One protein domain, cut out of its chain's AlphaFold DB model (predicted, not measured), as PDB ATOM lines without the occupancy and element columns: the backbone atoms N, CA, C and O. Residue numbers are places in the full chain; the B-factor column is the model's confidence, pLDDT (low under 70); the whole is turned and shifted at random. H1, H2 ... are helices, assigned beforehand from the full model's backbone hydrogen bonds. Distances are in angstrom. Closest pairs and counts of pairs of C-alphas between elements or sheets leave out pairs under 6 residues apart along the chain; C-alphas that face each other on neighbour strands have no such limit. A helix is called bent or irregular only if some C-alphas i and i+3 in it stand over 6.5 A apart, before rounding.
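This is residues 324 to 499 of the 789 residues of the protein "nucleolar transcription factor 1-A isoform X1" of Lingula unguis (UniProt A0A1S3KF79). Two loose groups of helices, H1 to H4 and H5 to H7, are joined by the link of residues 412 to 421; no helix of the one group comes within 8 A of a helix of the other. Each group has one long helix, H3 or H7, set crosswise to a shorter helix near one of its ends, and H8 folds back after the last turn of H7. The printed part has 176 residues with eight named helices, H1 to H8 in order along the chain, and no named strand; the class is all helix. The whole is loose, with a radius of gyration of the C-alphas of 22.4 A and spans of 65 by 48 by 30 A.

H1, residues 324 to 336, begins at C-alpha 324 (156.164, 114.089, 166.565) and is 17.9 A long. H2 is residues 344 to 356, 18.4 A. H3, residues 360 to 387, is the longest by residues, at 39.7 A, and ends at C-alpha 387 (169.456, 139.014, 152.221). H4 is residues 402 to 411 and H5 residues 422 to 433. H6, residues 441 to 454, is 20.7 A and irregular, but only just: C-alphas 442 and 445 are 6.6 A apart. H7, residues 457 to 483, is 39.2 A. H8, residues 487 to 499, is 18.1 A and ends at C-alpha 499 (153.924, 141.479, 177.735).

H1 and H2 touch, closest at the C-alphas of Val 328 and Tyr 351, 5.4 A, at a steep tilt of 47 degrees, opposite ways. H1, with residues 324 to 327 alone, touches H3, about perpendicular at 76 degrees; the closest C-alphas are Phe 327 and Trp 366, 6.6 A. H3, with residues 360 to 367 alone, touches H4, closest at the C-alphas of Asp 360 and Val 407, 6.1 A. H5 and H6 touch at the C-alphas of Thr 427 and Val 448, 6.2 A, their closest. H5, with residues 422 to 426 alone, touches H7, about perpendicular at 88 degrees; the C-alphas of Gly 422 and Gly 464 are closest, 3.9 A. H7 and H8 are close but not clearly touching, with the C-alphas of Lys 482 and Arg 490 closest at 6.0 A. Every O i to N i+4 pair is within hydrogen-bond range in H2, H4, H5, H7 and H8; in H1 it is 8 of 9, in H3 22 of 24 and in H6 7 of 10.

The two C-alphas farthest apart, those of Arg 387 and Ser 456, are 67.7 A from each other. The printed part has no cut. The link from H3 to H4, residues 388 to 401, is long. Residues 453 to 458 stand free. The mean pLDDT of the printed part is 88.7; residues 398 and 499 are under 70.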
ATOM      1  N   MET A 324     156.998 115.147 167.153       92.50
ATOM      2  CA  MET A 324     156.164 114.089 166.565       92.50
ATOM      3  C   MET A 324     156.575 113.744 165.123       92.50
ATOM      4  O   MET A 324     156.774 112.573 164.801       92.50
ATOM      5  N   PHE A 325     156.713 114.743 164.245       91.44
ATOM      6  CA  PHE A 325     157.061 114.518 162.840       91.44
ATOM      7  C   PHE A 325     158.510 114.053 162.685       91.44
ATOM      8  O   PHE A 325     158.745 113.103 161.942       91.44
ATOM      9  N   GLN A 326     159.454 114.622 163.442       91.50
ATOM     10  CA  GLN A 326     160.847 114.160 163.430       91.50
ATOM     11  C   GLN A 326     160.981 112.687 163.846       91.50
ATOM     12  O   GLN A 326     161.701 111.926 163.194       91.50
ATOM     13  N   PHE A 327     160.266 112.260 164.894       94.31
ATOM     14  CA  PHE A 327     160.230 110.854 165.303       94.31
ATOM     15  C   PHE A 327     159.608 109.969 164.222       94.31
ATOM     16  O   PHE A 327     160.183 108.936 163.875       94.31
ATOM     17  N   VAL A 328     158.445 110.362 163.689       93.81
ATOM     18  CA  VAL A 328     157.732 109.584 162.666       93.81
ATOM     19  C   VAL A 328     158.589 109.426 161.418       93.81
ATOM     20  O   VAL A 328     158.720 108.302 160.956       93.81
ATOM     21  N   HIS A 329     159.232 110.487 160.925       91.38
ATOM     22  CA  HIS A 329     160.138 110.414 159.775       91.38
ATOM     23  C   HIS A 329     161.325 109.491 160.085       91.38
ATOM     24  O   HIS A 329     161.467 108.451 159.450       91.38
ATOM     25  N   HIS A 330     162.086 109.754 161.156       93.00
ATOM     26  CA  HIS A 330     163.256 108.941 161.521       93.00
ATOM     27  C   HIS A 330     162.944 107.444 161.718       93.00
ATOM     28  O   HIS A 330     163.812 106.589 161.513       93.00
ATOM     29  N   LYS A 331     161.732 107.105 162.171       93.88
ATOM     30  CA  LYS A 331     161.296 105.715 162.340       93.88
ATOM     31  C   LYS A 331     160.701 105.114 161.069       93.88
ATOM     32  O   LYS A 331     160.988 103.953 160.799       93.88
ATOM     33  N   MET A 332     159.946 105.883 160.288       92.94
ATOM     34  CA  MET A 332     159.421 105.478 158.983       92.94
ATOM     35  C   MET A 332     160.562 105.212 158.001       92.94
ATOM     36  O   MET A 332     160.573 104.149 157.396       92.94
ATOM     37  N   ASP A 333     161.563 106.088 157.905       92.00
ATOM     38  CA  ASP A 333     162.719 105.911 157.016       92.00
ATOM     39  C   ASP A 333     163.468 104.604 157.342       92.00
ATOM     40  O   ASP A 333     163.783 103.810 156.457       92.00
ATOM     41  N   LYS A 334     163.656 104.314 158.638       93.69
ATOM     42  CA  LYS A 334     164.251 103.056 159.131       93.69
ATOM     43  C   LYS A 334     163.355 101.820 158.982       93.69
ATOM     44  O   LYS A 334     163.866 100.710 159.103       93.69
ATOM     45  N   HIS A 335     162.054 101.996 158.754       93.06
ATOM     46  CA  HIS A 335     161.115 100.915 158.438       93.06
ATOM     47  C   HIS A 335     161.117 100.638 156.936       93.06
ATOM     48  O   HIS A 335     161.316  99.504 156.530       93.06
ATOM     49  N   MET A 336     161.009 101.686 156.116       92.56
ATOM     50  CA  MET A 336     161.070 101.633 154.652       92.56
ATOM     51  C   MET A 336     162.400 101.071 154.139       92.56
ATOM     52  O   MET A 336     162.419 100.352 153.151       92.56
ATOM     53  N   ALA A 337     163.508 101.332 154.841       93.44
ATOM     54  CA  ALA A 337     164.812 100.731 154.548       93.44
ATOM     55  C   ALA A 337     164.906  99.219 154.862       93.44
ATOM     56  O   ALA A 337     165.919  98.600 154.552       93.44
ATOM     57  N   LYS A 338     163.886  98.629 155.503       93.38
ATOM     58  CA  LYS A 338     163.783  97.186 155.806       93.38
ATOM     59  C   LYS A 338     162.591  96.508 155.128       93.38
ATOM     60  O   LYS A 338     162.658  95.323 154.828       93.38
ATOM     61  N   HIS A 339     161.525  97.267 154.901       90.62
ATOM     62  CA  HIS A 339     160.260  96.840 154.318       90.62
ATOM     63  C   HIS A 339     159.830  97.909 153.291       90.62
ATOM     64  O   HIS A 339     159.051  98.807 153.626       90.62
ATOM     65  N   PRO A 340     160.393  97.895 152.065       91.38
ATOM     66  CA  PRO A 340     160.149  98.944 151.068       91.38
ATOM     67  C   PRO A 340     158.720  98.954 150.506       91.38
ATOM     68  O   PRO A 340     158.255 100.004 150.056       91.38
ATOM     69  N   ASP A 341     158.050  97.798 150.542       91.19
ATOM     70  CA  ASP A 341     156.729  97.552 149.948       91.19
ATOM     71  C   ASP A 341     155.543  97.895 150.872       91.19
ATOM     72  O   ASP A 341     154.400  97.945 150.415       91.19
ATOM     73  N   ASP A 342     155.791  98.160 152.161       90.25
ATOM     74  CA  ASP A 342     154.748  98.536 153.125       90.25
ATOM     75  C   ASP A 342     154.124  99.908 152.796       90.25
ATOM     76  O   ASP A 342     154.819 100.852 152.403       90.25
ATOM     77  N   ASP A 343     152.816 100.089 153.048       92.19
ATOM     78  CA  ASP A 343     152.197 101.412 152.873       92.19
ATOM     79  C   ASP A 343     152.748 102.417 153.898       92.19
ATOM     80  O   ASP A 343     152.455 102.390 155.098       92.19
ATOM     81  N   LYS A 344     153.495 103.385 153.365       89.62
ATOM     82  CA  LYS A 344     154.005 104.587 154.037       89.62
ATOM     83  C   LYS A 344     152.954 105.288 154.901       89.62
ATOM     84  O   LYS A 344     153.318 105.857 155.929       89.62
ATOM     85  N   LYS A 345     151.668 105.263 154.536       90.88
ATOM     86  CA  LYS A 345     150.580 105.854 155.337       90.88
ATOM     87  C   LYS A 345     150.323 105.087 156.629       90.88
ATOM     88  O   LYS A 345     150.301 105.712 157.692       90.88
ATOM     89  N   GLU A 346     150.175 103.768 156.531       92.50
ATOM     90  CA  GLU A 346     149.937 102.868 157.664       92.50
ATOM     91  C   GLU A 346     151.148 102.844 158.597       92.50
ATOM     92  O   GLU A 346     151.014 103.055 159.804       92.50
ATOM     93  N   VAL A 347     152.359 102.726 158.042       93.44
ATOM     94  CA  VAL A 347     153.613 102.800 158.813       93.44
ATOM     95  C   VAL A 347     153.749 104.153 159.524       93.44
ATOM     96  O   VAL A 347     154.146 104.209 160.691       93.44
ATOM     97  N   ALA A 348     153.368 105.258 158.877       92.81
ATOM     98  CA  ALA A 348     153.389 106.568 159.517       92.81
ATOM     99  C   ALA A 348     152.313 106.721 160.613       92.81
ATOM    100  O   ALA A 348     152.589 107.380 161.617       92.81
ATOM    101  N   GLU A 349     151.120 106.121 160.492       94.19
ATOM    102  CA  GLU A 349     150.130 106.121 161.589       94.19
ATOM    103  C   GLU A 349     150.572 105.225 162.748       94.19
ATOM    104  O   GLU A 349     150.495 105.637 163.906       94.19
ATOM    105  N   LEU A 350     151.145 104.057 162.455       93.88
ATOM    106  CA  LEU A 350     151.750 103.165 163.442       93.88
ATOM    107  C   LEU A 350     152.803 103.898 164.288       93.88
ATOM    108  O   LEU A 350     152.829 103.743 165.512       93.88
ATOM    109  N   TYR A 351     153.642 104.740 163.675       94.62
ATOM    110  CA  TYR A 351     154.597 105.563 164.420       94.62
ATOM    111  C   TYR A 351     153.976 106.799 165.091       94.62
ATOM    112  O   TYR A 351     154.404 107.132 166.199       94.62
ATOM    113  N   ARG A 352     152.926 107.422 164.532       93.62
ATOM    114  CA  ARG A 352     152.150 108.468 165.238       93.62
ATOM    115  C   ARG A 352     151.487 107.924 166.506       93.62
ATOM    116  O   ARG A 352     151.498 108.605 167.531       93.62
ATOM    117  N   LYS A 353     150.950 106.699 166.471       94.19
ATOM    118  CA  LYS A 353     150.416 105.991 167.646       94.19
ATOM    119  C   LYS A 353     151.521 105.708 168.668       94.19
ATOM    120  O   LYS A 353     151.430 106.191 169.795       94.19
ATOM    121  N   LYS A 354     152.618 105.066 168.244       93.12
ATOM    122  CA  LYS A 354     153.777 104.771 169.112       93.12
ATOM    123  C   LYS A 354     154.356 106.023 169.788       93.12
ATOM    124  O   LYS A 354     154.770 105.932 170.938       93.12
ATOM    125  N   TYR A 355     154.369 107.191 169.131       93.25
ATOM    126  CA  TYR A 355     154.817 108.448 169.755       93.25
ATOM    127  C   TYR A 355     153.887 108.922 170.879       93.25
ATOM    128  O   TYR A 355     154.374 109.299 171.944       93.25
ATOM    129  N   LYS A 356     152.559 108.876 170.681       91.00
ATOM    130  CA  LYS A 356     151.572 109.232 171.725       91.00
ATOM    131  C   LYS A 356     151.801 108.386 172.987       91.00
ATOM    132  O   LYS A 356     151.847 108.932 174.089       91.00
ATOM    133  N   GLU A 357     152.049 107.093 172.787       91.56
ATOM    134  CA  GLU A 357     152.300 106.069 173.813       91.56
ATOM    135  C   GLU A 357     153.714 106.117 174.439       91.56
ATOM    136  O   GLU A 357     153.968 105.449 175.442       91.56
ATOM    137  N   MET A 358     154.662 106.904 173.906       91.94
ATOM    138  CA  MET A 358     156.001 107.011 174.504       91.94
ATOM    139  C   MET A 358     155.973 107.698 175.878       91.94
ATOM    140  O   MET A 358     155.303 108.710 176.075       91.94
ATOM    141  N   LYS A 359     156.797 107.204 176.811       93.12
ATOM    142  CA  LYS A 359     157.079 107.887 178.084       93.12
ATOM    143  C   LYS A 359     157.730 109.254 177.843       93.12
ATOM    144  O   LYS A 359     158.549 109.395 176.934       93.12
ATOM    145  N   ASP A 360     157.437 110.218 178.709       91.69
ATOM    146  CA  ASP A 360     157.842 111.625 178.570       91.69
ATOM    147  C   ASP A 360     159.362 111.816 178.415       91.69
ATOM    148  O   ASP A 360     159.796 112.527 177.516       91.69
ATOM    149  N   SER A 361     160.182 111.070 179.164       90.44
ATOM    150  CA  SER A 361     161.650 111.037 178.997       90.44
ATOM    151  C   SER A 361     162.106 110.636 177.578       90.44
ATOM    152  O   SER A 361     163.114 111.140 177.089       90.44
ATOM    153  N   LYS A 362     161.354 109.779 176.868       92.00
ATOM    154  CA  LYS A 362     161.645 109.428 175.465       92.00
ATOM    155  C   LYS A 362     161.108 110.464 174.482       92.00
ATOM    156  O   LYS A 362     161.739 110.667 173.450       92.00
ATOM    157  N   LYS A 363     159.985 111.127 174.790       92.94
ATOM    158  CA  LYS A 363     159.480 112.285 174.022       92.94
ATOM    159  C   LYS A 363     160.459 113.460 174.102       92.94
ATOM    160  O   LYS A 363     160.727 114.080 173.081       92.94
ATOM    161  N   MET A 364     161.061 113.693 175.272       92.00
ATOM    162  CA  MET A 364     161.998 114.788 175.546       92.00
ATOM    163  C   MET A 364     163.121 114.909 174.512       92.00
ATOM    164  O   MET A 364     163.360 115.991 173.990       92.00
ATOM    165  N   VAL A 365     163.746 113.789 174.139       93.31
ATOM    166  CA  VAL A 365     164.824 113.756 173.131       93.31
ATOM    167  C   VAL A 365     164.371 114.327 171.778       93.31
ATOM    168  O   VAL A 365     165.140 115.001 171.101       93.31
ATOM    169  N   TRP A 366     163.110 114.112 171.391       94.25
ATOM    170  CA  TRP A 366     162.544 114.658 170.152       94.25
ATOM    171  C   TRP A 366     162.048 116.095 170.318       94.25
ATOM    172  O   TRP A 366     162.068 116.847 169.349       94.25
ATOM    173  N   ILE A 367     161.640 116.489 171.527       93.25
ATOM    174  CA  ILE A 367     161.247 117.865 171.868       93.25
ATOM    175  C   ILE A 367     162.469 118.790 171.839       93.25
ATOM    176  O   ILE A 367     162.398 119.854 171.232       93.25
ATOM    177  N   MET A 368     163.605 118.359 172.392       91.38
ATOM    178  CA  MET A 368     164.876 119.086 172.278       91.38
ATOM    179  C   MET A 368     165.326 119.186 170.821       91.38
ATOM    180  O   MET A 368     165.536 120.289 170.328       91.38
ATOM    181  N   LYS A 369     165.297 118.078 170.072       92.56
ATOM    182  CA  LYS A 369     165.622 118.101 168.639       92.56
ATOM    183  C   LYS A 369     164.664 118.956 167.785       92.56
ATOM    184  O   LYS A 369     165.038 119.472 166.732       92.56
ATOM    185  N   ALA A 370     163.422 119.145 168.229       93.06
ATOM    186  CA  ALA A 370     162.503 120.105 167.625       93.06
ATOM    187  C   ALA A 370     162.907 121.553 167.946       93.06
ATOM    188  O   ALA A 370     162.908 122.391 167.048       93.06
ATOM    189  N   LEU A 371     163.283 121.855 169.193       91.44
ATOM    190  CA  LEU A 371     163.788 123.176 169.586       91.44
ATOM    191  C   LEU A 371     165.081 123.543 168.840       91.44
ATOM    192  O   LEU A 371     165.184 124.664 168.350       91.44
ATOM    193  N   GLU A 372     166.007 122.595 168.680       91.69
ATOM    194  CA  GLU A 372     167.216 122.724 167.849       91.69
ATOM    195  C   GLU A 372     166.859 123.070 166.393       91.69
ATOM    196  O   GLU A 372     167.356 124.052 165.843       91.69
ATOM    197  N   ASP A 373     165.943 122.317 165.772       90.62
ATOM    198  CA  ASP A 373     165.514 122.566 164.389       90.62
ATOM    199  C   ASP A 373     164.764 123.901 164.230       90.62
ATOM    200  O   ASP A 373     164.846 124.538 163.177       90.62
ATOM    201  N   LYS A 374     164.077 124.370 165.282       90.12
ATOM    202  CA  LYS A 374     163.484 125.713 165.329       90.12
ATOM    203  C   LYS A 374     164.547 126.802 165.424       90.12
ATOM    204  O   LYS A 374     164.438 127.765 164.680       90.12
ATOM    205  N   ALA A 375     165.553 126.659 166.286       90.44
ATOM    206  CA  ALA A 375     166.654 127.620 166.380       90.44
ATOM    207  C   ALA A 375     167.389 127.734 165.034       90.44
ATOM    208  O   ALA A 375     167.542 128.832 164.509       90.44
ATOM    209  N   ARG A 376     167.693 126.587 164.412       92.31
ATOM    210  CA  ARG A 376     168.262 126.476 163.058       92.31
ATOM    211  C   ARG A 376     167.396 127.173 162.003       92.31
ATOM    212  O   ARG A 376     167.925 127.852 161.132       92.31
ATOM    213  N   PHE A 377     166.067 127.039 162.067       90.94
ATOM    214  CA  PHE A 377     165.164 127.790 161.185       90.94
ATOM    215  C   PHE A 377     165.132 129.293 161.491       90.94
ATOM    216  O   PHE A 377     165.099 130.084 160.554       90.94
ATOM    217  N   ASP A 378     165.107 129.699 162.763       88.50
ATOM    218  CA  ASP A 378     165.083 131.113 163.153       88.50
ATOM    219  C   ASP A 378     166.356 131.832 162.664       88.50
ATOM    220  O   ASP A 378     166.264 132.952 162.164       88.50
ATOM    221  N   GLU A 379     167.510 131.163 162.746       90.31
ATOM    222  CA  GLU A 379     168.822 131.608 162.255       90.31
ATOM    223  C   GLU A 379     168.876 131.671 160.719       90.31
ATOM    224  O   GLU A 379     169.071 132.755 160.166       90.31
ATOM    225  N   GLU A 380     168.575 130.564 160.019       89.81
ATOM    226  CA  GLU A 380     168.447 130.543 158.549       89.81
ATOM    227  C   GLU A 380     167.484 131.641 158.052       89.81
ATOM    228  O   GLU A 380     167.705 132.263 157.011       89.81
ATOM    229  N   ASN A 381     166.391 131.890 158.782       86.88
ATOM    230  CA  ASN A 381     165.396 132.906 158.450       86.88
ATOM    231  C   ASN A 381     165.870 134.327 158.765       86.88
ATOM    232  O   ASN A 381     165.540 135.227 157.995       86.88
ATOM    233  N   ALA A 382     166.627 134.556 159.837       88.31
ATOM    234  CA  ALA A 382     167.239 135.855 160.110       88.31
ATOM    235  C   ALA A 382     168.233 136.227 159.000       88.31
ATOM    236  O   ALA A 382     168.122 137.307 158.421       88.31
ATOM    237  N   GLU A 383     169.118 135.303 158.615       88.31
ATOM    238  CA  GLU A 383     169.992 135.483 157.453       88.31
ATOM    239  C   GLU A 383     169.209 135.777 156.167       88.31
ATOM    240  O   GLU A 383     169.541 136.705 155.430       88.31
ATOM    241  N   TYR A 384     168.170 134.989 155.884       87.00
ATOM    242  CA  TYR A 384     167.382 135.140 154.662       87.00
ATOM    243  C   TYR A 384     166.629 136.478 154.627       87.00
ATOM    244  O   TYR A 384     166.552 137.090 153.569       87.00
ATOM    245  N   CYS A 385     166.143 136.987 155.766       85.75
ATOM    246  CA  CYS A 385     165.561 138.334 155.853       85.75
ATOM    247  C   CYS A 385     166.622 139.440 155.697       85.75
ATOM    248  O   CYS A 385     166.325 140.485 155.129       85.75
ATOM    249  N   ASN A 386     167.863 139.212 156.141       86.06
ATOM    250  CA  ASN A 386     168.971 140.145 155.904       86.06
ATOM    251  C   ASN A 386     169.380 140.191 154.419       86.06
ATOM    252  O   ASN A 386     169.787 141.246 153.937       86.06
ATOM    253  N   ARG A 387     169.254 139.073 153.685       87.25
ATOM    254  CA  ARG A 387     169.456 139.014 152.221       87.25
ATOM    255  C   ARG A 387     168.244 139.500 151.412       87.25
ATOM    256  O   ARG A 387     168.427 139.945 150.285       87.25
ATOM    257  N   HIS A 388     167.044 139.454 151.993       83.31
ATOM    258  CA  HIS A 388     165.772 139.848 151.376       83.31
ATOM    259  C   HIS A 388     164.955 140.777 152.297       83.31
ATOM    260  O   HIS A 388     164.012 140.311 152.946       83.31
ATOM    261  N   PRO A 389     165.272 142.085 152.380       83.19
ATOM    262  CA  PRO A 389     164.559 143.031 153.249       83.19
ATOM    263  C   PRO A 389     163.056 143.167 152.943       83.19
ATOM    264  O   PRO A 389     162.263 143.518 153.817       83.19
ATOM    265  N   GLU A 390     162.643 142.867 151.710       81.88
ATOM    266  CA  GLU A 390     161.248 142.787 151.273       81.88
ATOM    267  C   GLU A 390     160.494 141.563 151.829       81.88
ATOM    268  O   GLU A 390     159.257 141.538 151.843       81.88
ATOM    269  N   PHE A 391     161.205 140.535 152.303       79.31
ATOM    270  CA  PHE A 391     160.592 139.300 152.773       79.31
ATOM    271  C   PHE A 391     160.110 139.398 154.227       79.31
ATOM    272  O   PHE A 391     160.884 139.358 155.178       79.31
ATOM    273  N   GLN A 392     158.787 139.409 154.414       76.44
ATOM    274  CA  GLN A 392     158.170 139.310 155.740       76.44
ATOM    275  C   GLN A 392     157.974 137.836 156.167       76.44
ATOM    276  O   GLN A 392     157.141 137.128 155.578       76.44
ATOM    277  N   PRO A 393     158.683 137.343 157.203       77.12
ATOM    278  CA  PRO A 393     158.537 135.972 157.679       77.12
ATOM    279  C   PRO A 393     157.202 135.751 158.400       77.12
ATOM    280  O   PRO A 393     156.724 136.581 159.172       77.12
ATOM    281  N   LYS A 394     156.585 134.587 158.168       75.81
ATOM    282  CA  LYS A 394     155.310 134.213 158.799       75.81
ATOM    283  C   LYS A 394     155.569 133.577 160.166       75.81
ATOM    284  O   LYS A 394     156.093 132.472 160.239       75.81
ATOM    285  N   GLU A 395     155.157 134.265 161.229       76.81
ATOM    286  CA  GLU A 395     155.293 133.835 162.630       76.81
ATOM    287  C   GLU A 395     154.681 132.434 162.880       76.81
ATOM    288  O   GLU A 395     153.458 132.258 162.848       76.81
ATOM    289  N   ILE A 396     155.527 131.433 163.157       78.56
ATOM    290  CA  ILE A 396     155.108 130.039 163.382       78.56
ATOM    291  C   ILE A 396     154.617 129.863 164.827       78.56
ATOM    292  O   ILE A 396     155.378 129.577 165.752       78.56
ATOM    293  N   LYS A 397     153.309 130.042 165.019       70.69
ATOM    294  CA  LYS A 397     152.628 129.898 166.317       70.69
ATOM    295  C   LYS A 397     152.418 128.429 166.676       70.69
ATOM    296  O   LYS A 397     151.971 127.653 165.840       70.69
ATOM    297  N   PHE A 398     152.660 128.089 167.945       68.94
ATOM    298  CA  PHE A 398     152.486 126.737 168.503       68.94
ATOM    299  C   PHE A 398     153.303 125.655 167.774       68.94
ATOM    300  O   PHE A 398     152.783 124.595 167.436       68.94
ATOM    301  N   PHE A 399     154.591 125.934 167.547       82.44
ATOM    302  CA  PHE A 399     155.542 124.992 166.945       82.44
ATOM    303  C   PHE A 399     155.584 123.622 167.660       82.44
ATOM    304  O   PHE A 399     155.606 122.585 167.001       82.44
ATOM    305  N   ILE A 400     155.533 123.630 168.994       87.38
ATOM    306  CA  ILE A 400     155.451 122.450 169.866       87.38
ATOM    307  C   ILE A 400     154.057 122.410 170.512       87.38
ATOM    308  O   ILE A 400     153.469 123.458 170.808       87.38
ATOM    309  N   THR A 401     153.488 121.216 170.715       87.44
ATOM    310  CA  THR A 401     152.148 121.082 171.319       87.44
ATOM    311  C   THR A 401     152.154 121.388 172.821       87.44
ATOM    312  O   THR A 401     153.188 121.360 173.481       87.44
ATOM    313  N   LYS A 402     150.977 121.652 173.406       84.88
ATOM    314  CA  LYS A 402     150.860 121.957 174.846       84.88
ATOM    315  C   LYS A 402     151.366 120.833 175.751       84.88
ATOM    316  O   LYS A 402     151.886 121.122 176.822       84.88
ATOM    317  N   ASP A 403     151.214 119.579 175.337       85.19
ATOM    318  CA  ASP A 403     151.641 118.426 176.134       85.19
ATOM    319  C   ASP A 403     153.145 118.180 176.000       85.19
ATOM    320  O   ASP A 403     153.814 117.902 176.990       85.19
ATOM    321  N   GLU A 404     153.713 118.411 174.818       89.44
ATOM    322  CA  GLU A 404     155.166 118.453 174.630       89.44
ATOM    323  C   GLU A 404     155.802 119.629 175.407       89.44
ATOM    324  O   GLU A 404     156.839 119.451 176.042       89.44
ATOM    325  N   GLN A 405     155.147 120.795 175.471       88.50
ATOM    326  CA  GLN A 405     155.586 121.924 176.306       88.50
ATOM    327  C   GLN A 405     155.502 121.609 177.808       88.50
ATOM    328  O   GLN A 405     156.425 121.949 178.536       88.50
ATOM    329  N   ARG A 406     154.448 120.928 178.282       87.31
ATOM    330  CA  ARG A 406     154.359 120.428 179.673       87.31
ATOM    331  C   ARG A 406     155.500 119.468 180.004       87.31
ATOM    332  O   ARG A 406     156.054 119.519 181.097       87.31
ATOM    333  N   VAL A 407     155.853 118.601 179.055       89.44
ATOM    334  CA  VAL A 407     156.975 117.666 179.186       89.44
ATOM    335  C   VAL A 407     158.315 118.413 179.221       89.44
ATOM    336  O   VAL A 407     159.159 118.037 180.032       89.44
ATOM    337  N   LYS A 408     158.492 119.496 178.442       89.19
ATOM    338  CA  LYS A 408     159.651 120.407 178.562       89.19
ATOM    339  C   LYS A 408     159.693 121.088 179.928       89.19
ATOM    340  O   LYS A 408     160.644 120.871 180.665       89.19
ATOM    341  N   ASP A 409     158.632 121.807 180.291       89.00
ATOM    342  CA  ASP A 409     158.509 122.534 181.558       89.00
ATOM    343  C   ASP A 409     158.868 121.628 182.758       89.00
ATOM    344  O   ASP A 409     159.683 122.001 183.600       89.00
ATOM    345  N   ARG A 410     158.345 120.393 182.804       88.69
ATOM    346  CA  ARG A 410     158.662 119.428 183.872       88.69
ATOM    347  C   ARG A 410     160.141 119.015 183.901       88.69
ATOM    348  O   ARG A 410     160.679 118.802 184.983       88.69
ATOM    349  N   GLN A 411     160.793 118.877 182.746       86.06
ATOM    350  CA  GLN A 411     162.217 118.527 182.651       86.06
ATOM    351  C   GLN A 411     163.134 119.701 183.015       86.06
ATOM    352  O   GLN A 411     164.197 119.469 183.587       86.06
ATOM    353  N   ASP A 412     162.702 120.929 182.724       84.62
ATOM    354  CA  ASP A 412     163.370 122.171 183.127       84.62
ATOM    355  C   ASP A 412     163.280 122.413 184.653       84.62
ATOM    356  O   ASP A 412     163.885 123.344 185.171       84.62
ATOM    357  N   GLY A 413     162.496 121.610 185.387       83.75
ATOM    358  CA  GLY A 413     162.219 121.804 186.817       83.75
ATOM    359  C   GLY A 413     161.155 122.869 187.114       83.75
ATOM    360  O   GLY A 413     160.879 123.163 188.278       83.75
ATOM    361  N   LYS A 414     160.518 123.427 186.078       87.81
ATOM    362  CA  LYS A 414     159.482 124.459 186.185       87.81
ATOM    363  C   LYS A 414     158.244 123.889 186.894       87.81
ATOM    364  O   LYS A 414     157.658 122.921 186.400       87.81
ATOM    365  N   PRO A 415     157.798 124.475 188.021       88.81
ATOM    366  CA  PRO A 415     156.657 123.956 188.771       88.81
ATOM    367  C   PRO A 415     155.379 123.871 187.930       88.81
ATOM    368  O   PRO A 415     155.024 124.813 187.216       88.81
ATOM    369  N   GLU A 416     154.643 122.763 188.051       85.56
ATOM    370  CA  GLU A 416     153.321 122.634 187.438       85.56
ATOM    371  C   GLU A 416     152.284 123.431 188.245       85.56
ATOM    372  O   GLU A 416     152.287 123.432 189.477       85.56
ATOM    373  N   LYS A 417     151.406 124.160 187.546       87.31
ATOM    374  CA  LYS A 417     150.458 125.075 188.181       87.31
ATOM    375  C   LYS A 417     149.223 124.327 188.705       87.31
ATOM    376  O   LYS A 417     148.481 123.783 187.886       87.31
ATOM    377  N   PRO A 418     148.943 124.352 190.023       90.00
ATOM    378  CA  PRO A 418     147.830 123.613 190.598       90.00
ATOM    379  C   PRO A 418     146.467 124.225 190.229       90.00
ATOM    380  O   PRO A 418     146.388 125.387 189.803       90.00
ATOM    381  N   PRO A 419     145.368 123.467 190.404       90.25
ATOM    382  CA  PRO A 419     144.018 123.957 190.153       90.25
ATOM    383  C   PRO A 419     143.691 125.210 190.994       90.25
ATOM    384  O   PRO A 419     143.793 125.173 192.218       90.25
ATOM    385  N   PRO A 420     143.260 126.330 190.380       87.00
ATOM    386  CA  PRO A 420     143.237 127.644 191.035       87.00
ATOM    387  C   PRO A 420     142.002 127.910 191.918       87.00
ATOM    388  O   PRO A 420     141.780 129.047 192.332       87.00
ATOM    389  N   ASN A 421     141.150 126.909 192.141       92.94
ATOM    390  CA  ASN A 421     139.893 127.013 192.882       92.94
ATOM    391  C   ASN A 421     139.544 125.645 193.487       92.94
ATOM    392  O   ASN A 421     139.817 124.622 192.859       92.94
ATOM    393  N   GLY A 422     138.878 125.618 194.645       91.81
ATOM    394  CA  GLY A 422     138.530 124.385 195.358       91.81
ATOM    395  C   GLY A 422     137.728 123.390 194.519       91.81
ATOM    396  O   GLY A 422     138.076 122.215 194.479       91.81
ATOM    397  N   TYR A 423     136.739 123.860 193.747       92.44
ATOM    398  CA  TYR A 423     136.007 122.986 192.819       92.44
ATOM    399  C   TYR A 423     136.920 122.379 191.744       92.44
ATOM    400  O   TYR A 423     136.761 121.219 191.381       92.44
ATOM    401  N   SER A 424     137.897 123.135 191.238       93.31
ATOM    402  CA  SER A 424     138.843 122.644 190.228       93.31
ATOM    403  C   SER A 424     139.863 121.664 190.811       93.31
ATOM    404  O   SER A 424     140.276 120.749 190.105       93.31
ATOM    405  N   LEU A 425     140.247 121.831 192.081       93.31
ATOM    406  CA  LEU A 425     141.091 120.878 192.805       93.31
ATOM    407  C   LEU A 425     140.340 119.565 193.030       93.31
ATOM    408  O   LEU A 425     140.803 118.518 192.590       93.31
ATOM    409  N   TYR A 426     139.132 119.650 193.591       94.62
ATOM    410  CA  TYR A 426     138.231 118.512 193.744       94.62
ATOM    411  C   TYR A 426     137.956 117.805 192.414       94.62
ATOM    412  O   TYR A 426     137.977 116.582 192.354       94.62
ATOM    413  N   THR A 427     137.749 118.562 191.330       93.00
ATOM    414  CA  THR A 427     137.556 118.012 189.979       93.00
ATOM    415  C   THR A 427     138.763 117.196 189.524       93.00
ATOM    416  O   THR A 427     138.578 116.140 188.936       93.00
ATOM    417  N   ALA A 428     139.990 117.655 189.782       91.19
ATOM    418  CA  ALA A 428     141.195 116.915 189.410       91.19
ATOM    419  C   ALA A 428     141.360 115.632 190.245       91.19
ATOM    420  O   ALA A 428     141.632 114.572 189.689       91.19
ATOM    421  N   GLU A 429     141.142 115.723 191.558       92.00
ATOM    422  CA  GLU A 429     141.238 114.601 192.501       92.00
ATOM    423  C   GLU A 429     140.182 113.524 192.208       92.00
ATOM    424  O   GLU A 429     140.518 112.361 191.992       92.00
ATOM    425  N   THR A 430     138.911 113.912 192.075       90.50
ATOM    426  CA  THR A 430     137.819 112.975 191.760       90.50
ATOM    427  C   THR A 430     137.864 112.442 190.336       90.50
ATOM    428  O   THR A 430     137.568 111.268 190.147       90.50
ATOM    429  N   LEU A 431     138.281 113.218 189.327       90.75
ATOM    430  CA  LEU A 431     138.466 112.682 187.972       90.75
ATOM    431  C   LEU A 431     139.613 111.658 187.914       90.75
ATOM    432  O   LEU A 431     139.547 110.734 187.107       90.75
ATOM    433  N   ASN A 432     140.618 111.789 188.789       89.12
ATOM    434  CA  ASN A 432     141.659 110.781 188.977       89.12
ATOM    435  C   ASN A 432     141.126 109.545 189.722       89.12
ATOM    436  O   ASN A 432     141.344 108.441 189.256       89.12
ATOM    437  N   MET A 433     140.355 109.691 190.806       87.31
ATOM    438  CA  MET A 433     139.691 108.537 191.454       87.31
ATOM    439  C   MET A 433     138.716 107.812 190.514       87.31
ATOM    440  O   MET A 433     138.552 106.598 190.582       87.31
ATOM    441  N   LEU A 434     138.069 108.556 189.618       87.94
ATOM    442  CA  LEU A 434     137.166 108.023 188.609       87.94
ATOM    443  C   LEU A 434     137.906 107.487 187.376       87.94
ATOM    444  O   LEU A 434     137.213 106.974 186.497       87.94
ATOM    445  N   SER A 435     139.242 107.570 187.252       84.56
ATOM    446  CA  SER A 435     139.965 107.112 186.046       84.56
ATOM    447  C   SER A 435     139.657 105.655 185.727       84.56
ATOM    448  O   SER A 435     139.311 105.348 184.585       84.56
ATOM    449  N   ASP A 436     139.648 104.829 186.769       81.81
ATOM    450  CA  ASP A 436     139.580 103.370 186.698       81.81
ATOM    451  C   ASP A 436     138.131 102.847 186.787       81.81
ATOM    452  O   ASP A 436     137.892 101.647 186.766       81.81
ATOM    453  N   SER A 437     137.150 103.757 186.857       85.19
ATOM    454  CA  SER A 437     135.723 103.427 186.785       85.19
ATOM    455  C   SER A 437     135.230 103.279 185.339       85.19
ATOM    456  O   SER A 437     135.600 104.078 184.466       85.19
ATOM    457  N   ASP A 438     134.305 102.335 185.123       87.88
ATOM    458  CA  ASP A 438     133.632 102.042 183.840       87.88
ATOM    459  C   ASP A 438     132.768 103.192 183.286       87.88
ATOM    460  O   ASP A 438     132.204 103.104 182.193       87.88
ATOM    461  N   ILE A 439     132.642 104.295 184.028       85.81
ATOM    462  CA  ILE A 439     131.855 105.463 183.632       85.81
ATOM    463  C   ILE A 439     132.446 106.047 182.333       85.81
ATOM    464  O   ILE A 439     133.624 106.400 182.302       85.81
ATOM    465  N   PRO A 440     131.673 106.230 181.248       88.75
ATOM    466  CA  PRO A 440     132.181 106.848 180.025       88.75
ATOM    467  C   PRO A 440     132.786 108.236 180.283       88.75
ATOM    468  O   PRO A 440     132.218 109.043 181.016       88.75
ATOM    469  N   ASN A 441     133.918 108.561 179.646       82.50
ATOM    470  CA  ASN A 441     134.680 109.790 179.935       82.50
ATOM    471  C   ASN A 441     133.861 111.094 179.745       82.50
ATOM    472  O   ASN A 441     134.086 112.088 180.429       82.50
ATOM    473  N   ILE A 442     132.851 111.071 178.866       84.94
ATOM    474  CA  ILE A 442     131.883 112.167 178.679       84.94
ATOM    475  C   ILE A 442     130.967 112.394 179.900       84.94
ATOM    476  O   ILE A 442     130.519 113.516 180.129       84.94
ATOM    477  N   LEU A 443     130.714 111.354 180.703       90.62
ATOM    478  CA  LEU A 443     129.883 111.398 181.908       90.62
ATOM    479  C   LEU A 443     130.689 111.660 183.188       90.62
ATOM    480  O   LEU A 443     130.128 112.240 184.117       90.62
ATOM    481  N   LYS A 444     131.993 111.326 183.242       89.44
ATOM    482  CA  LYS A 444     132.837 111.544 184.441       89.44
ATOM    483  C   LYS A 444     132.744 112.992 184.953       89.44
ATOM    484  O   LYS A 444     132.544 113.210 186.141       89.44
ATOM    485  N   MET A 445     132.752 113.988 184.061       90.69
ATOM    486  CA  MET A 445     132.586 115.406 184.431       90.69
ATOM    487  C   MET A 445     131.196 115.773 184.983       90.69
ATOM    488  O   MET A 445     131.091 116.686 185.804       90.69
ATOM    489  N   ALA A 446     130.130 115.100 184.544       92.12
ATOM    490  CA  ALA A 446     128.785 115.303 185.087       92.12
ATOM    491  C   ALA A 446     128.654 114.671 186.480       92.12
ATOM    492  O   ALA A 446     128.043 115.263 187.370       92.12
ATOM    493  N   GLU A 447     129.291 113.518 186.685       90.44
ATOM    494  CA  GLU A 447     129.323 112.822 187.969       90.44
ATOM    495  C   GLU A 447     130.147 113.587 189.016       90.44
ATOM    496  O   GLU A 447     129.656 113.830 190.114       90.44
ATOM    497  N   VAL A 448     131.319 114.120 188.656       93.31
ATOM    498  CA  VAL A 448     132.083 115.061 189.504       93.31
ATOM    499  C   VAL A 448     131.228 116.267 189.924       93.31
ATOM    500  O   VAL A 448     131.232 116.670 191.089       93.31
ATOM    501  N   ALA A 449     130.445 116.832 188.998       92.69
ATOM    502  CA  ALA A 449     129.547 117.949 189.292       92.69
ATOM    503  C   ALA A 449     128.337 117.552 190.165       92.69
ATOM    504  O   ALA A 449     127.776 118.413 190.849       92.69
ATOM    505  N   ARG A 450     127.934 116.273 190.164       94.12
ATOM    506  CA  ARG A 450     126.939 115.703 191.086       94.12
ATOM    507  C   ARG A 450     127.542 115.537 192.480       94.12
ATOM    508  O   ARG A 450     126.981 116.053 193.441       94.12
ATOM    509  N   MET A 451     128.704 114.894 192.583       91.56
ATOM    510  CA  MET A 451     129.387 114.662 193.858       91.56
ATOM    511  C   MET A 451     129.745 115.986 194.565       91.56
ATOM    512  O   MET A 451     129.436 116.140 195.743       91.56
ATOM    513  N   TRP A 452     130.258 116.998 193.846       93.62
ATOM    514  CA  TRP A 452     130.566 118.320 194.425       93.62
ATOM    515  C   TRP A 452     129.344 119.036 195.022       93.62
ATOM    516  O   TRP A 452     129.475 119.749 196.016       93.62
ATOM    517  N   LYS A 453     128.149 118.862 194.438       93.50
ATOM    518  CA  LYS A 453     126.902 119.425 194.992       93.50
ATOM    519  C   LYS A 453     126.475 118.739 196.288       93.50
ATOM    520  O   LYS A 453     125.840 119.386 197.114       93.50
ATOM    521  N   ASN A 454     126.820 117.463 196.447       93.44
ATOM    522  CA  ASN A 454     126.467 116.660 197.614       93.44
ATOM    523  C   ASN A 454     127.451 116.834 198.786       93.44
ATOM    524  O   ASN A 454     127.110 116.453 199.901       93.44
ATOM    525  N   LEU A 455     128.633 117.425 198.563       92.88
ATOM    526  CA  LEU A 455     129.557 117.793 199.641       92.88
ATOM    527  C   LEU A 455     128.937 118.819 200.597       92.88
ATOM    528  O   LEU A 455     128.282 119.785 200.171       92.88
ATOM    529  N   SER A 456     129.258 118.689 201.882       94.75
ATOM    530  CA  SER A 456     128.981 119.714 202.885       94.75
ATOM    531  C   SER A 456     129.681 121.034 202.548       94.75
ATOM    532  O   SER A 456     130.627 121.107 201.754       94.75
ATOM    533  N   GLU A 457     129.217 122.123 203.158       91.69
ATOM    534  CA  GLU A 457     129.870 123.414 202.964       91.69
ATOM    535  C   GLU A 457     131.275 123.455 203.588       91.69
ATOM    536  O   GLU A 457     132.183 124.020 202.982       91.69
ATOM    537  N   ALA A 458     131.487 122.772 204.718       94.00
ATOM    538  CA  ALA A 458     132.797 122.647 205.354       94.00
ATOM    539  C   ALA A 458     133.827 121.958 204.440       94.00
ATOM    540  O   ALA A 458     134.941 122.458 204.280       94.00
ATOM    541  N   GLU A 459     133.453 120.868 203.761       93.38
ATOM    542  CA  GLU A 459     134.324 120.205 202.780       93.38
ATOM    543  C   GLU A 459     134.626 121.120 201.588       93.38
ATOM    544  O   GLU A 459     135.785 121.265 201.195       93.38
ATOM    545  N   ARG A 460     133.609 121.796 201.034       93.69
ATOM    546  CA  ARG A 460     133.783 122.734 199.909       93.69
ATOM    547  C   ARG A 460     134.689 123.917 200.271       93.69
ATOM    548  O   ARG A 460     135.522 124.309 199.450       93.69
ATOM    549  N   GLN A 461     134.583 124.446 201.491       93.38
ATOM    550  CA  GLN A 461     135.500 125.459 202.028       93.38
ATOM    551  C   GLN A 461     136.915 124.886 202.241       93.38
ATOM    552  O   GLN A 461     137.894 125.529 201.862       93.38
ATOM    553  N   GLY A 462     137.035 123.651 202.741       95.25
ATOM    554  CA  GLY A 462     138.305 122.930 202.883       95.25
ATOM    555  C   GLY A 462     139.048 122.745 201.555       95.25
ATOM    556  O   GLY A 462     140.241 123.034 201.471       95.25
ATOM    557  N   TYR A 463     138.345 122.370 200.481       95.00
ATOM    558  CA  TYR A 463     138.912 122.348 199.126       95.00
ATOM    559  C   TYR A 463     139.330 123.741 198.642       95.00
ATOM    560  O   TYR A 463     140.362 123.872 197.983       95.00
ATOM    561  N   GLY A 464     138.575 124.789 198.990       93.50
ATOM    562  CA  GLY A 464     138.966 126.181 198.749       93.50
ATOM    563  C   GLY A 464     140.302 126.536 199.408       93.50
ATOM    564  O   GLY A 464     141.196 127.049 198.733       93.50
ATOM    565  N   LYS A 465     140.471 126.184 200.691       95.06
ATOM    566  CA  LYS A 465     141.711 126.394 201.456       95.06
ATOM    567  C   LYS A 465     142.887 125.618 200.854       95.06
ATOM    568  O   LYS A 465     143.879 126.248 200.499       95.06
ATOM    569  N   LYS A 466     142.732 124.309 200.601       94.50
ATOM    570  CA  LYS A 466     143.753 123.471 199.933       94.50
ATOM    571  C   LYS A 466     144.205 124.063 198.588       94.50
ATOM    572  O   LYS A 466     145.397 124.111 198.298       94.50
ATOM    573  N   ALA A 467     143.268 124.543 197.764       94.38
ATOM    574  CA  ALA A 467     143.588 125.154 196.470       94.38
ATOM    575  C   ALA A 467     144.329 126.497 196.618       94.38
ATOM    576  O   ALA A 467     145.244 126.784 195.846       94.38
ATOM    577  N   GLN A 468     143.974 127.305 197.621       92.94
ATOM    578  CA  GLN A 468     144.671 128.552 197.948       92.94
ATOM    579  C   GLN A 468     146.080 128.305 198.518       92.94
ATOM    580  O   GLN A 468     146.996 129.077 198.233       92.94
ATOM    581  N   GLU A 469     146.272 127.247 199.305       94.88
ATOM    582  CA  GLU A 469     147.568 126.829 199.858       94.88
ATOM    583  C   GLU A 469     148.491 126.305 198.755       94.88
ATOM    584  O   GLU A 469     149.582 126.844 198.571       94.88
ATOM    585  N   GLY A 470     148.023 125.369 197.922       93.81
ATOM    586  CA  GLY A 470     148.786 124.886 196.765       93.81
ATOM    587  C   GLY A 470     149.145 126.006 195.778       93.81
ATOM    588  O   GLY A 470     150.256 126.050 195.258       93.81
ATOM    589  N   MET A 471     148.254 126.981 195.560       91.88
ATOM    590  CA  MET A 471     148.548 128.172 194.745       91.88
ATOM    591  C   MET A 471     149.591 129.123 195.364       91.88
ATOM    592  O   MET A 471     150.210 129.889 194.620       91.88
ATOM    593  N   GLN A 472     149.793 129.101 196.686       92.12
ATOM    594  CA  GLN A 472     150.881 129.824 197.363       92.12
ATOM    595  C   GLN A 472     152.191 129.037 197.302       92.12
ATOM    596  O   GLN A 472     153.218 129.603 196.942       92.12
ATOM    597  N   GLU A 473     152.154 127.730 197.557       93.25
ATOM    598  CA  GLU A 473     153.317 126.847 197.417       93.25
ATOM    599  C   GLU A 473     153.872 126.881 195.981       93.25
ATOM    600  O   GLU A 473     155.073 127.048 195.774       93.25
ATOM    601  N   TYR A 474     152.991 126.824 194.977       92.31
ATOM    602  CA  TYR A 474     153.340 127.011 193.569       92.31
ATOM    603  C   TYR A 474     153.996 128.366 193.298       92.31
ATOM    604  O   TYR A 474     154.949 128.426 192.527       92.31
ATOM    605  N   ARG A 475     153.504 129.450 193.913       89.88
ATOM    606  CA  ARG A 475     154.097 130.785 193.760       89.88
ATOM    607  C   ARG A 475     155.539 130.785 194.263       89.88
ATOM    608  O   ARG A 475     156.419 131.146 193.494       89.88
ATOM    609  N   LEU A 476     155.767 130.321 195.491       92.31
ATOM    610  CA  LEU A 476     157.100 130.272 196.101       92.31
ATOM    611  C   LEU A 476     158.055 129.386 195.291       92.31
ATOM    612  O   LEU A 476     159.164 129.802 194.974       92.31
ATOM    613  N   LYS A 477     157.601 128.199 194.864       90.88
ATOM    614  CA  LYS A 477     158.382 127.318 193.980       90.88
ATOM    615  C   LYS A 477     158.672 127.962 192.620       90.88
ATOM    616  O   LYS A 477     159.734 127.723 192.060       90.88
ATOM    617  N   TYR A 478     157.750 128.754 192.068       88.69
ATOM    618  CA  TYR A 478     157.932 129.432 190.778       88.69
ATOM    619  C   TYR A 478     158.824 130.679 190.883       88.69
ATOM    620  O   TYR A 478     159.530 131.008 189.933       88.69
ATOM    621  N   GLU A 479     158.830 131.351 192.031       88.00
ATOM    622  CA  GLU A 479     159.754 132.443 192.350       88.00
ATOM    623  C   GLU A 479     161.177 131.891 192.550       88.00
ATOM    624  O   GLU A 479     162.074 132.310 191.822       88.00
ATOM    625  N   ALA A 480     161.357 130.834 193.354       89.50
ATOM    626  CA  ALA A 480     162.637 130.123 193.483       89.50
ATOM    627  C   ALA A 480     163.132 129.511 192.153       89.50
ATOM    628  O   ALA A 480     164.326 129.526 191.867       89.50
ATOM    629  N   TYR A 481     162.224 129.014 191.301       88.69
ATOM    630  CA  TYR A 481     162.563 128.598 189.936       88.69
ATOM    631  C   TYR A 481     163.133 129.775 189.131       88.69
ATOM    632  O   TYR A 481     164.217 129.639 188.578       88.69
ATOM    633  N   LYS A 482     162.457 130.937 189.113       85.19
ATOM    634  CA  LYS A 482     162.928 132.148 188.407       85.19
ATOM    635  C   LYS A 482     164.286 132.654 188.901       85.19
ATOM    636  O   LYS A 482     165.038 133.192 188.095       85.19
ATOM    637  N   GLU A 483     164.602 132.478 190.179       86.44
ATOM    638  CA  GLU A 483     165.915 132.806 190.756       86.44
ATOM    639  C   GLU A 483     167.018 131.810 190.354       86.44
ATOM    640  O   GLU A 483     168.189 132.178 190.345       86.44
ATOM    641  N   GLY A 484     166.656 130.577 189.976       82.31
ATOM    642  CA  GLY A 484     167.578 129.531 189.517       82.31
ATOM    643  C   GLY A 484     167.835 129.475 188.003       82.31
ATOM    644  O   GLY A 484     168.622 128.635 187.568       82.31
ATOM    645  N   LEU A 485     167.192 130.322 187.188       84.50
ATOM    646  CA  LEU A 485     167.490 130.433 185.752       84.50
ATOM    647  C   LEU A 485     168.710 131.337 185.484       84.50
ATOM    648  O   LEU A 485     168.932 132.294 186.229       84.50
ATOM    649  N   PRO A 486     169.435 131.124 184.368       86.06
ATOM    650  CA  PRO A 486     170.384 132.103 183.841       86.06
ATOM    651  C   PRO A 486     169.737 133.482 183.655       86.06
ATOM    652  O   PRO A 486     168.567 133.582 183.275       86.06
ATOM    653  N   GLU A 487     170.507 134.551 183.870       78.19
ATOM    654  CA  GLU A 487     169.999 135.930 183.871       78.19
ATOM    655  C   GLU A 487     169.284 136.310 182.560       78.19
ATOM    656  O   GLU A 487     168.214 136.915 182.597       78.19
ATOM    657  N   GLU A 488     169.793 135.864 181.406       78.19
ATOM    658  CA  GLU A 488     169.147 136.069 180.103       78.19
ATOM    659  C   GLU A 488     167.765 135.399 180.005       78.19
ATOM    660  O   GLU A 488     166.801 136.010 179.535       78.19
ATOM    661  N   GLU A 489     167.636 134.150 180.464       79.00
ATOM    662  CA  GLU A 489     166.362 133.422 180.435       79.00
ATOM    663  C   GLU A 489     165.371 133.988 181.456       79.00
ATOM    664  O   GLU A 489     164.176 134.104 181.168       79.00
ATOM    665  N   ARG A 490     165.867 134.422 182.618       81.25
ATOM    666  CA  ARG A 490     165.079 135.128 183.630       81.25
ATOM    667  C   ARG A 490     164.536 136.455 183.089       81.25
ATOM    668  O   ARG A 490     163.328 136.676 183.159       81.25
ATOM    669  N   LEU A 491     165.377 137.305 182.494       79.75
ATOM    670  CA  LEU A 491     164.961 138.575 181.877       79.75
ATOM    671  C   LEU A 491     163.930 138.351 180.760       79.75
ATOM    672  O   LEU A 491     162.946 139.087 180.657       79.75
ATOM    673  N   LYS A 492     164.105 137.295 179.961       80.44
ATOM    674  CA  LYS A 492     163.176 136.883 178.897       80.44
ATOM    675  C   LYS A 492     161.815 136.433 179.445       80.44
ATOM    676  O   LYS A 492     160.786 136.795 178.872       80.44
ATOM    677  N   LEU A 493     161.787 135.714 180.571       76.81
ATOM    678  CA  LEU A 493     160.553 135.355 181.283       76.81
ATOM    679  C   LEU A 493     159.872 136.580 181.917       76.81
ATOM    680  O   LEU A 493     158.656 136.727 181.790       76.81
ATOM    681  N   GLU A 494     160.625 137.481 182.551       77.56
ATOM    682  CA  GLU A 494     160.089 138.723 183.132       77.56
ATOM    683  C   GLU A 494     159.495 139.651 182.047       77.56
ATOM    684  O   GLU A 494     158.401 140.202 182.220       77.56
ATOM    685  N   GLU A 495     160.144 139.765 180.882       74.94
ATOM    686  CA  GLU A 495     159.598 140.412 179.678       74.94
ATOM    687  C   GLU A 495     158.323 139.705 179.185       74.94
ATOM    688  O   GLU A 495     157.334 140.384 178.881       74.94
ATOM    689  N   GLU A 496     158.281 138.368 179.132       75.94
ATOM    690  CA  GLU A 496     157.075 137.651 178.707       75.94
ATOM    691  C   GLU A 496     155.901 137.877 179.676       75.94
ATOM    692  O   GLU A 496     154.795 138.176 179.210       75.94
ATOM    693  N   GLU A 497     156.107 137.851 181.000       73.94
ATOM    694  CA  GLU A 497     155.064 138.202 181.981       73.94
ATOM    695  C   GLU A 497     154.579 139.656 181.768       73.94
ATOM    696  O   GLU A 497     153.367 139.922 181.672       73.94
ATOM    697  N   ARG A 498     155.517 140.600 181.585       71.81
ATOM    698  CA  ARG A 498     155.263 142.029 181.307       71.81
ATOM    699  C   ARG A 498     154.465 142.251 180.018       71.81
ATOM    700  O   ARG A 498     153.620 143.154 179.957       71.81
ATOM    701  N   GLN A 499     154.693 141.445 178.983       61.53
ATOM    702  CA  GLN A 499     153.924 141.479 177.735       61.53
ATOM    703  C   GLN A 499     152.593 140.724 177.838       61.53
ATOM    704  O   GLN A 499     151.587 141.184 177.290       61.53
TER     705      GLN A 499